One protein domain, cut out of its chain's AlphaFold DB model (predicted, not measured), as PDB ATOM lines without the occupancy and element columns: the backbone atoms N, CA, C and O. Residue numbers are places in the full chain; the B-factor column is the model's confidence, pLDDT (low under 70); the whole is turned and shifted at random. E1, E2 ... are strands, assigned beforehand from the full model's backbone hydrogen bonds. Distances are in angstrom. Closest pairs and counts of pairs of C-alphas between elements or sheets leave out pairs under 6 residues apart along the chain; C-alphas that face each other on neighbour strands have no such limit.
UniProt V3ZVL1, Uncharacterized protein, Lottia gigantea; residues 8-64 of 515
ATOM      1  N   HIS A   8     -21.262  16.132   1.737       68.00
ATOM      2  CA  HIS A   8     -20.636  17.030   0.784       68.00
ATOM      3  C   HIS A   8     -20.078  16.200  -0.370       68.00
ATOM      4  O   HIS A   8     -19.113  15.450  -0.213       68.00
ATOM      5  N   CYS A   9     -20.701  16.296  -1.537       69.88
ATOM      6  CA  CYS A   9     -20.264  15.580  -2.726       69.88
ATOM      7  C   CYS A   9     -19.402  16.493  -3.593       69.88
ATOM      8  O   CYS A   9     -19.884  17.464  -4.171       69.88
ATOM      9  N   LEU A  10     -18.113  16.173  -3.686       64.19
ATOM     10  CA  LEU A  10     -17.177  16.883  -4.548       64.19
ATOM     11  C   LEU A  10     -16.933  16.069  -5.816       64.19
ATOM     12  O   LEU A  10     -16.718  14.854  -5.773       64.19
ATOM     13  N   ASN A  11     -16.908  16.762  -6.954       55.22
ATOM     14  CA  ASN A  11     -16.333  16.214  -8.175       55.22
ATOM     15  C   ASN A  11     -14.818  16.158  -7.994       55.22
ATOM     16  O   ASN A  11     -14.106  17.117  -8.288       55.22
ATOM     17  N   ILE A  12     -14.322  15.036  -7.471       57.78
ATOM     18  CA  ILE A  12     -12.889  14.806  -7.367       57.78
ATOM     19  C   ILE A  12     -12.412  14.329  -8.736       57.78
ATOM     20  O   ILE A  12     -12.608  13.178  -9.127       57.78
ATOM     21  N   THR A  13     -11.744  15.207  -9.478       50.97
ATOM     22  CA  THR A  13     -10.883  14.768 -10.576       50.97
ATOM     23  C   THR A  13      -9.693  14.046  -9.955       50.97
ATOM     24  O   THR A  13      -8.762  14.687  -9.466       50.97
ATOM     25  N   ARG A  14      -9.733  12.709  -9.915       49.22
ATOM     26  CA  ARG A  14      -8.563  11.916  -9.523       49.22
ATOM     27  C   ARG A  14      -7.453  12.181 -10.535       49.22
ATOM     28  O   ARG A  14      -7.510  11.705 -11.664       49.22
ATOM     29  N   PHE A  15      -6.435  12.927 -10.124       42.78
ATOM     30  CA  PHE A  15      -5.162  12.932 -10.828       42.78
ATOM     31  C   PHE A  15      -4.486  11.594 -10.546       42.78
ATOM     32  O   PHE A  15      -3.838  11.416  -9.516       42.78
ATOM     33  N   ASN A  16      -4.672  10.628 -11.444       41.78
ATOM     34  CA  ASN A  16      -3.839   9.436 -11.445       41.78
ATOM     35  C   ASN A  16      -2.405   9.888 -11.765       41.78
ATOM     36  O   ASN A  16      -2.093  10.233 -12.904       41.78
ATOM     37  N   LEU A  17      -1.537   9.912 -10.748       44.59
ATOM     38  CA  LEU A  17      -0.113  10.259 -10.872       44.59
ATOM     39  C   LEU A  17       0.668   9.266 -11.755       44.59
ATOM     40  O   LEU A  17       1.819   9.512 -12.105       44.59
ATOM     41  N   THR A  18       0.033   8.172 -12.175       42.91
ATOM     42  CA  THR A  18       0.579   7.173 -13.092       42.91
ATOM     43  C   THR A  18      -0.175   7.203 -14.424       42.91
ATOM     44  O   THR A  18      -1.070   6.399 -14.658       42.91
ATOM     45  N   GLY A  19       0.181   8.135 -15.309       44.94
ATOM     46  CA  GLY A  19      -0.098   8.018 -16.746       44.94
ATOM     47  C   GLY A  19      -1.528   8.324 -17.217       44.94
ATOM     48  O   GLY A  19      -2.323   7.430 -17.472       44.94
ATOM     49  N   GLY A  20      -1.799   9.602 -17.490       44.59
ATOM     50  CA  GLY A  20      -2.262  10.023 -18.821       44.59
ATOM     51  C   GLY A  20      -3.673   9.681 -19.316       44.59
ATOM     52  O   GLY A  20      -3.943   9.974 -20.476       44.59
ATOM     53  N   HIS A  21      -4.588   9.149 -18.503       48.03
ATOM     54  CA  HIS A  21      -6.012   9.104 -18.857       48.03
ATOM     55  C   HIS A  21      -6.888   9.685 -17.739       48.03
ATOM     56  O   HIS A  21      -6.909   9.183 -16.619       48.03
ATOM     57  N   LEU A  22      -7.614  10.763 -18.066       49.00
ATOM     58  CA  LEU A  22      -8.742  11.285 -17.288       49.00
ATOM     59  C   LEU A  22      -9.874  10.248 -17.338       49.00
ATOM     60  O   LEU A  22     -10.768  10.329 -18.178       49.00
ATOM     61  N   GLU A  23      -9.803   9.232 -16.483       50.50
ATOM     62  CA  GLU A  23     -10.943   8.354 -16.228       50.50
ATOM     63  C   GLU A  23     -12.068   9.144 -15.546       50.50
ATOM     64  O   GLU A  23     -11.815  10.066 -14.767       50.50
ATOM     65  N   ASN A  24     -13.309   8.784 -15.893       54.75
ATOM     66  CA  ASN A  24     -14.563   9.418 -15.483       54.75
ATOM     67  C   ASN A  24     -14.527  10.029 -14.072       54.75
ATOM     68  O   ASN A  24     -14.152   9.368 -13.101       54.75
ATOM     69  N   GLN A  25     -14.995  11.279 -13.974       53.62
ATOM     70  CA  GLN A  25     -15.212  11.996 -12.717       53.62
ATOM     71  C   GLN A  25     -16.000  11.102 -11.751       53.62
ATOM     72  O   GLN A  25     -17.189  10.855 -11.945       53.62
ATOM     73  N   SER A  26     -15.330  10.588 -10.719       60.97
ATOM     74  CA  SER A  26     -16.016   9.898  -9.633       60.97
ATOM     75  C   SER A  26     -16.439  10.956  -8.624       60.97
ATOM     76  O   SER A  26     -15.607  11.669  -8.063       60.97
ATOM     77  N   VAL A  27     -17.750  11.089  -8.426       64.88
ATOM     78  CA  VAL A  27     -18.296  11.912  -7.347       64.88
ATOM     79  C   VAL A  27     -17.906  11.225  -6.043       64.88
ATOM     80  O   VAL A  27     -18.384  10.128  -5.754       64.88
ATOM     81  N   ALA A  28     -17.008  11.839  -5.275       68.88
ATOM     82  CA  ALA A  28     -16.687  11.356  -3.944       68.88
ATOM     83  C   ALA A  28     -17.492  12.185  -2.948       68.88
ATOM     84  O   ALA A  28     -17.342  13.404  -2.842       68.88
ATOM     85  N   CYS A  29     -18.382  11.504  -2.248       70.69
ATOM     86  CA  CYS A  29     -19.221  12.083  -1.223       70.69
ATOM     87  C   CYS A  29     -18.565  11.852   0.137       70.69
ATOM     88  O   CYS A  29     -18.370  10.707   0.544       70.69
ATOM     89  N   ILE A  30     -18.198  12.937   0.811       73.19
ATOM     90  CA  ILE A  30     -17.574  12.920   2.134       73.19
ATOM     91  C   ILE A  30     -18.579  13.528   3.113       73.19
ATOM     92  O   ILE A  30     -19.259  14.501   2.789       73.19
ATOM     93  N   SER A  31     -18.727  12.949   4.303       70.44
ATOM     94  CA  SER A  31     -19.538  13.587   5.340       70.44
ATOM     95  C   SER A  31     -18.915  14.927   5.724       70.44
ATOM     96  O   SER A  31     -17.697  15.073   5.833       70.44
ATOM     97  N   CYS A  32     -19.760  15.918   5.962       73.31
ATOM     98  CA  CYS A  32     -19.296  17.148   6.573       73.31
ATOM     99  C   CYS A  32     -18.826  16.868   7.990       73.31
ATOM    100  O   CYS A  32     -19.590  16.351   8.808       73.31
ATOM    101  N   PHE A  33     -17.593  17.269   8.292       71.19
ATOM    102  CA  PHE A  33     -17.040  17.121   9.631       71.19
ATOM    103  C   PHE A  33     -17.867  17.903  10.658       71.19
ATOM    104  O   PHE A  33     -18.182  17.423  11.747       71.19
ATOM    105  N   PHE A  34     -18.285  19.099  10.249       76.06
ATOM    106  CA  PHE A  34     -19.241  19.939  10.947       76.06
ATOM    107  C   PHE A  34     -20.491  20.088  10.082       76.06
ATOM    108  O   PHE A  34     -20.495  20.913   9.164       76.06
ATOM    109  N   PRO A  35     -21.567  19.325  10.345       75.31
ATOM    110  CA  PRO A  35     -22.787  19.385   9.543       75.31
ATOM    111  C   PRO A  35     -23.349  20.807   9.397       75.31
ATOM    112  O   PRO A  35     -23.929  21.142   8.371       75.31
ATOM    113  N   GLN A  36     -23.145  21.665  10.398       79.19
ATOM    114  CA  GLN A  36     -23.555  23.068  10.392       79.19
ATOM    115  C   GLN A  36     -22.773  23.962   9.422       79.19
ATOM    116  O   GLN A  36     -23.300  24.986   8.995       79.19
ATOM    117  N   ASN A  37     -21.545  23.584   9.062       85.44
ATOM    118  CA  ASN A  37     -20.721  24.349   8.128       85.44
ATOM    119  C   ASN A  37     -21.048  24.014   6.669       85.44
ATOM    120  O   ASN A  37     -20.564  24.697   5.779       85.44
ATOM    121  N   CYS A  38     -21.867  22.996   6.405       85.62
ATOM    122  CA  CYS A  38     -22.239  22.610   5.051       85.62
ATOM    123  C   CYS A  38     -23.638  23.084   4.680       85.62
ATOM    124  O   CYS A  38     -24.617  22.813   5.383       85.62
ATOM    125  N   GLN A  39     -23.746  23.749   3.537       87.94
ATOM    126  CA  GLN A  39     -25.003  24.191   2.945       87.94
ATOM    127  C   GLN A  39     -25.580  23.131   1.982       87.94
ATOM    128  O   GLN A  39     -24.849  22.231   1.567       87.94
ATOM    129  N   PRO A  40     -26.884  23.207   1.631       80.88
ATOM    130  CA  PRO A  40     -27.566  22.218   0.784       80.88
ATOM    131  C   PRO A  40     -26.997  22.006  -0.634       80.88
ATOM    132  O   PRO A  40     -27.397  21.050  -1.285       80.88
ATOM    133  N   ASP A  41     -26.040  22.818  -1.091       83.75
ATOM    134  CA  ASP A  41     -25.547  22.829  -2.478       83.75
ATOM    135  C   ASP A  41     -24.065  22.437  -2.619       83.75
ATOM    136  O   ASP A  41     -23.374  22.921  -3.514       83.75
ATOM    137  N   ASN A  42     -23.542  21.591  -1.721       80.75
ATOM    138  CA  ASN A  42     -22.102  21.289  -1.631       80.75
ATOM    139  C   ASN A  42     -21.251  22.572  -1.547       80.75
ATOM    140  O   ASN A  42     -20.213  22.707  -2.199       80.75
ATOM    141  N   GLN A  43     -21.740  23.539  -0.769       88.56
ATOM    142  CA  GLN A  43     -21.023  24.764  -0.456       88.56
ATOM    143  C   GLN A  43     -20.734  24.817   1.036       88.56
ATOM    144  O   GLN A  43     -21.571  24.461   1.873       88.56
ATOM    145  N   CYS A  44     -19.547  25.306   1.362       88.31
ATOM    146  CA  CYS A  44     -19.188  25.645   2.722       88.31
ATOM    147  C   CYS A  44     -19.861  26.959   3.140       88.31
ATOM    148  O   CYS A  44     -20.030  27.881   2.342       88.31
ATOM    149  N   LEU A  45     -20.247  27.050   4.410       90.69
ATOM    150  CA  LEU A  45     -20.762  28.266   5.024       90.69
ATOM    151  C   LEU A  45     -19.719  29.391   4.861       90.69
ATOM    152  O   LEU A  45     -18.518  29.115   4.966       90.69
ATOM    153  N   PRO A  46     -20.126  30.655   4.644       90.50
ATOM    154  CA  PRO A  46     -19.182  31.758   4.504       90.50
ATOM    155  C   PRO A  46     -18.136  31.789   5.626       90.50
ATOM    156  O   PRO A  46     -18.479  31.748   6.808       90.50
ATOM    157  N   GLY A  47     -16.859  31.851   5.242       89.06
ATOM    158  CA  GLY A  47     -15.731  31.826   6.176       89.06
ATOM    159  C   GLY A  47     -15.224  30.434   6.554       89.06
ATOM    160  O   GLY A  47     -14.304  30.341   7.367       89.06
ATOM    161  N   THR A  48     -15.777  29.367   5.972       89.88
ATOM    162  CA  THR A  48     -15.260  27.994   6.081       89.88
ATOM    163  C   THR A  48     -14.746  27.499   4.726       89.88
ATOM    164  O   THR A  48     -15.277  27.865   3.681       89.88
ATOM    165  N   THR A  49     -13.693  26.688   4.743       88.62
ATOM    166  CA  THR A  49     -13.012  26.102   3.580       88.62
ATOM    167  C   THR A  49     -12.566  24.672   3.893       88.62
ATOM    168  O   THR A  49     -12.700  24.193   5.021       88.62
ATOM    169  N   GLY A  50     -12.025  23.981   2.890       81.81
ATOM    170  CA  GLY A  50     -11.604  22.584   2.998       81.81
ATOM    171  C   GLY A  50     -12.606  21.632   2.354       81.81
ATOM    172  O   GLY A  50     -13.701  22.032   1.959       81.81
ATOM    173  N   LEU A  51     -12.217  20.365   2.216       75.25
ATOM    174  CA  LEU A  51     -13.053  19.345   1.569       75.25
ATOM    175  C   LEU A  51     -14.293  18.998   2.407       75.25
ATOM    176  O   LEU A  51     -15.298  18.559   1.854       75.25
ATOM    177  N   THR A  52     -14.221  19.205   3.725       77.62
ATOM    178  CA  THR A  52     -15.294  18.924   4.690       77.62
ATOM    179  C   THR A  52     -15.760  20.175   5.444       77.62
ATOM    180  O   THR A  52     -16.438  20.061   6.470       77.62
ATOM    181  N   CYS A  53     -15.421  21.368   4.934       83.56
ATOM    182  CA  CYS A  53     -15.705  22.672   5.547       83.56
ATOM    183  C   CYS A  53     -15.188  22.798   6.998       83.56
ATOM    184  O   CYS A  53     -15.821  23.409   7.868       83.56
ATOM    185  N   GLU A  54     -14.048  22.164   7.272       80.75
ATOM    186  CA  GLU A  54     -13.408  22.069   8.584       80.75
ATOM    187  C   GLU A  54     -12.463  23.237   8.889       80.75
ATOM    188  O   GLU A  54     -12.238  23.572  10.053       80.75
ATOM    189  N   SER A  55     -11.918  23.863   7.846       83.62
ATOM    190  CA  SER A  55     -10.959  24.958   7.963       83.62
ATOM    191  C   SER A  55     -11.670  26.304   7.917       83.62
ATOM    192  O   SER A  55     -12.742  26.431   7.333       83.62
ATOM    193  N   CYS A  56     -11.083  27.332   8.530       86.50
ATOM    194  CA  CYS A  56     -11.587  28.695   8.375       86.50
ATOM    195  C   CYS A  56     -10.888  29.391   7.215       86.50
ATOM    196  O   CYS A  56      -9.662  29.331   7.100       86.50
ATOM    197  N   ASP A  57     -11.664  30.098   6.398       87.06
ATOM    198  CA  ASP A  57     -11.138  30.847   5.273       87.06
ATOM    199  C   ASP A  57     -10.293  32.031   5.757       87.06
ATOM    200  O   ASP A  57     -10.774  32.947   6.432       87.06
ATOM    201  N   GLN A  58      -9.010  32.013   5.410       82.50
ATOM    202  CA  GLN A  58      -8.079  33.109   5.684       82.50
ATOM    203  C   GLN A  58      -7.807  33.966   4.440       82.50
ATOM    204  O   GLN A  58      -7.082  34.956   4.543       82.50
ATOM    205  N   THR A  59      -8.346  33.581   3.279       80.44
ATOM    206  CA  THR A  59      -8.025  34.171   1.973       80.44
ATOM    207  C   THR A  59      -8.985  35.275   1.541       80.44
ATOM    208  O   THR A  59      -8.595  36.122   0.738       80.44
ATOM    209  N   VAL A  60     -10.201  35.327   2.098       78.19
ATOM    210  CA  VAL A  60     -11.174  36.386   1.790       78.19
ATOM    211  C   VAL A  60     -10.621  37.746   2.219       78.19
ATOM    212  O   VAL A  60     -10.364  37.985   3.402       78.19
ATOM    213  N   SER A  61     -10.451  38.649   1.249       69.19
ATOM    214  CA  SER A  61      -9.833  39.971   1.427       69.19
ATOM    215  C   SER A  61     -10.528  40.837   2.477       69.19
ATOM    216  O   SER A  61      -9.871  41.615   3.169       69.19
ATOM    217  N   ASP A  62     -11.844  40.676   2.618       76.50
ATOM    218  CA  ASP A  62     -12.684  41.612   3.364       76.50
ATOM    219  C   ASP A  62     -12.942  41.165   4.811       76.50
ATOM    220  O   ASP A  62     -13.224  41.993   5.680       76.50
ATOM    221  N   ALA A  63     -12.810  39.865   5.098       81.06
ATOM    222  CA  ALA A  63     -12.988  39.302   6.432       81.06
ATOM    223  C   ALA A  63     -12.137  38.038   6.596       81.06
ATOM    224  O   ALA A  63     -12.419  37.001   6.005       81.06
ATOM    225  N   LYS A  64     -11.111  38.111   7.448       87.44
ATOM    226  CA  LYS A  64     -10.391  36.915   7.904       87.44
ATOM    227  C   LYS A  64     -11.265  36.168   8.903       87.44
ATOM    228  O   LYS A  64     -11.914  36.815   9.719       87.44
TER     229      LYS A  64
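Overview. This is residues 8 to 64 of the 515 residues of an uncharacterized protein of Lottia gigantea (UniProt V3ZVL1). Little regular structure: a two-stranded hairpin, E1 and E2, has a long loop at one end, whose residues 16 to 21 stick out, and a winding stretch without named elements, residues 32 to 64, following at the other. The 57 printed residues hold two antiparallel strands, E1 then E2, and no named helix. The class is all strand, with 11 residues in named elements; the whole is loose, radius of gyration of the C-alphas 14.1 A, and elongated, spanning 41 by 24 by 16 A.

Along the chain. E1, residues 8 to 12, begins at C-alpha 8 (-20.636, 17.030, 0.784) and is 11.5 A long. E2, residues 26 to 31, is 15.8 A long and ends at C-alpha 31 (-19.538, 13.587, 5.340).

Arrangement. The hairpin E1 and E2 is antiparallel at 149 degrees; N 8 and O 30 are within hydrogen-bond range at 2.8 A. Residues 38 to 39 pair with 43 to 44, and 48 to 49 with 55 to 56, both antiparallel.

Size, cuts and confidence. The farthest C-alphas, Gly 19 and Asp 62, are 41.1 A apart. The printed part has no cut. The link E1 to E2 is long, 13 residues. Residues 8 to 28 and 61 have pLDDT under 70.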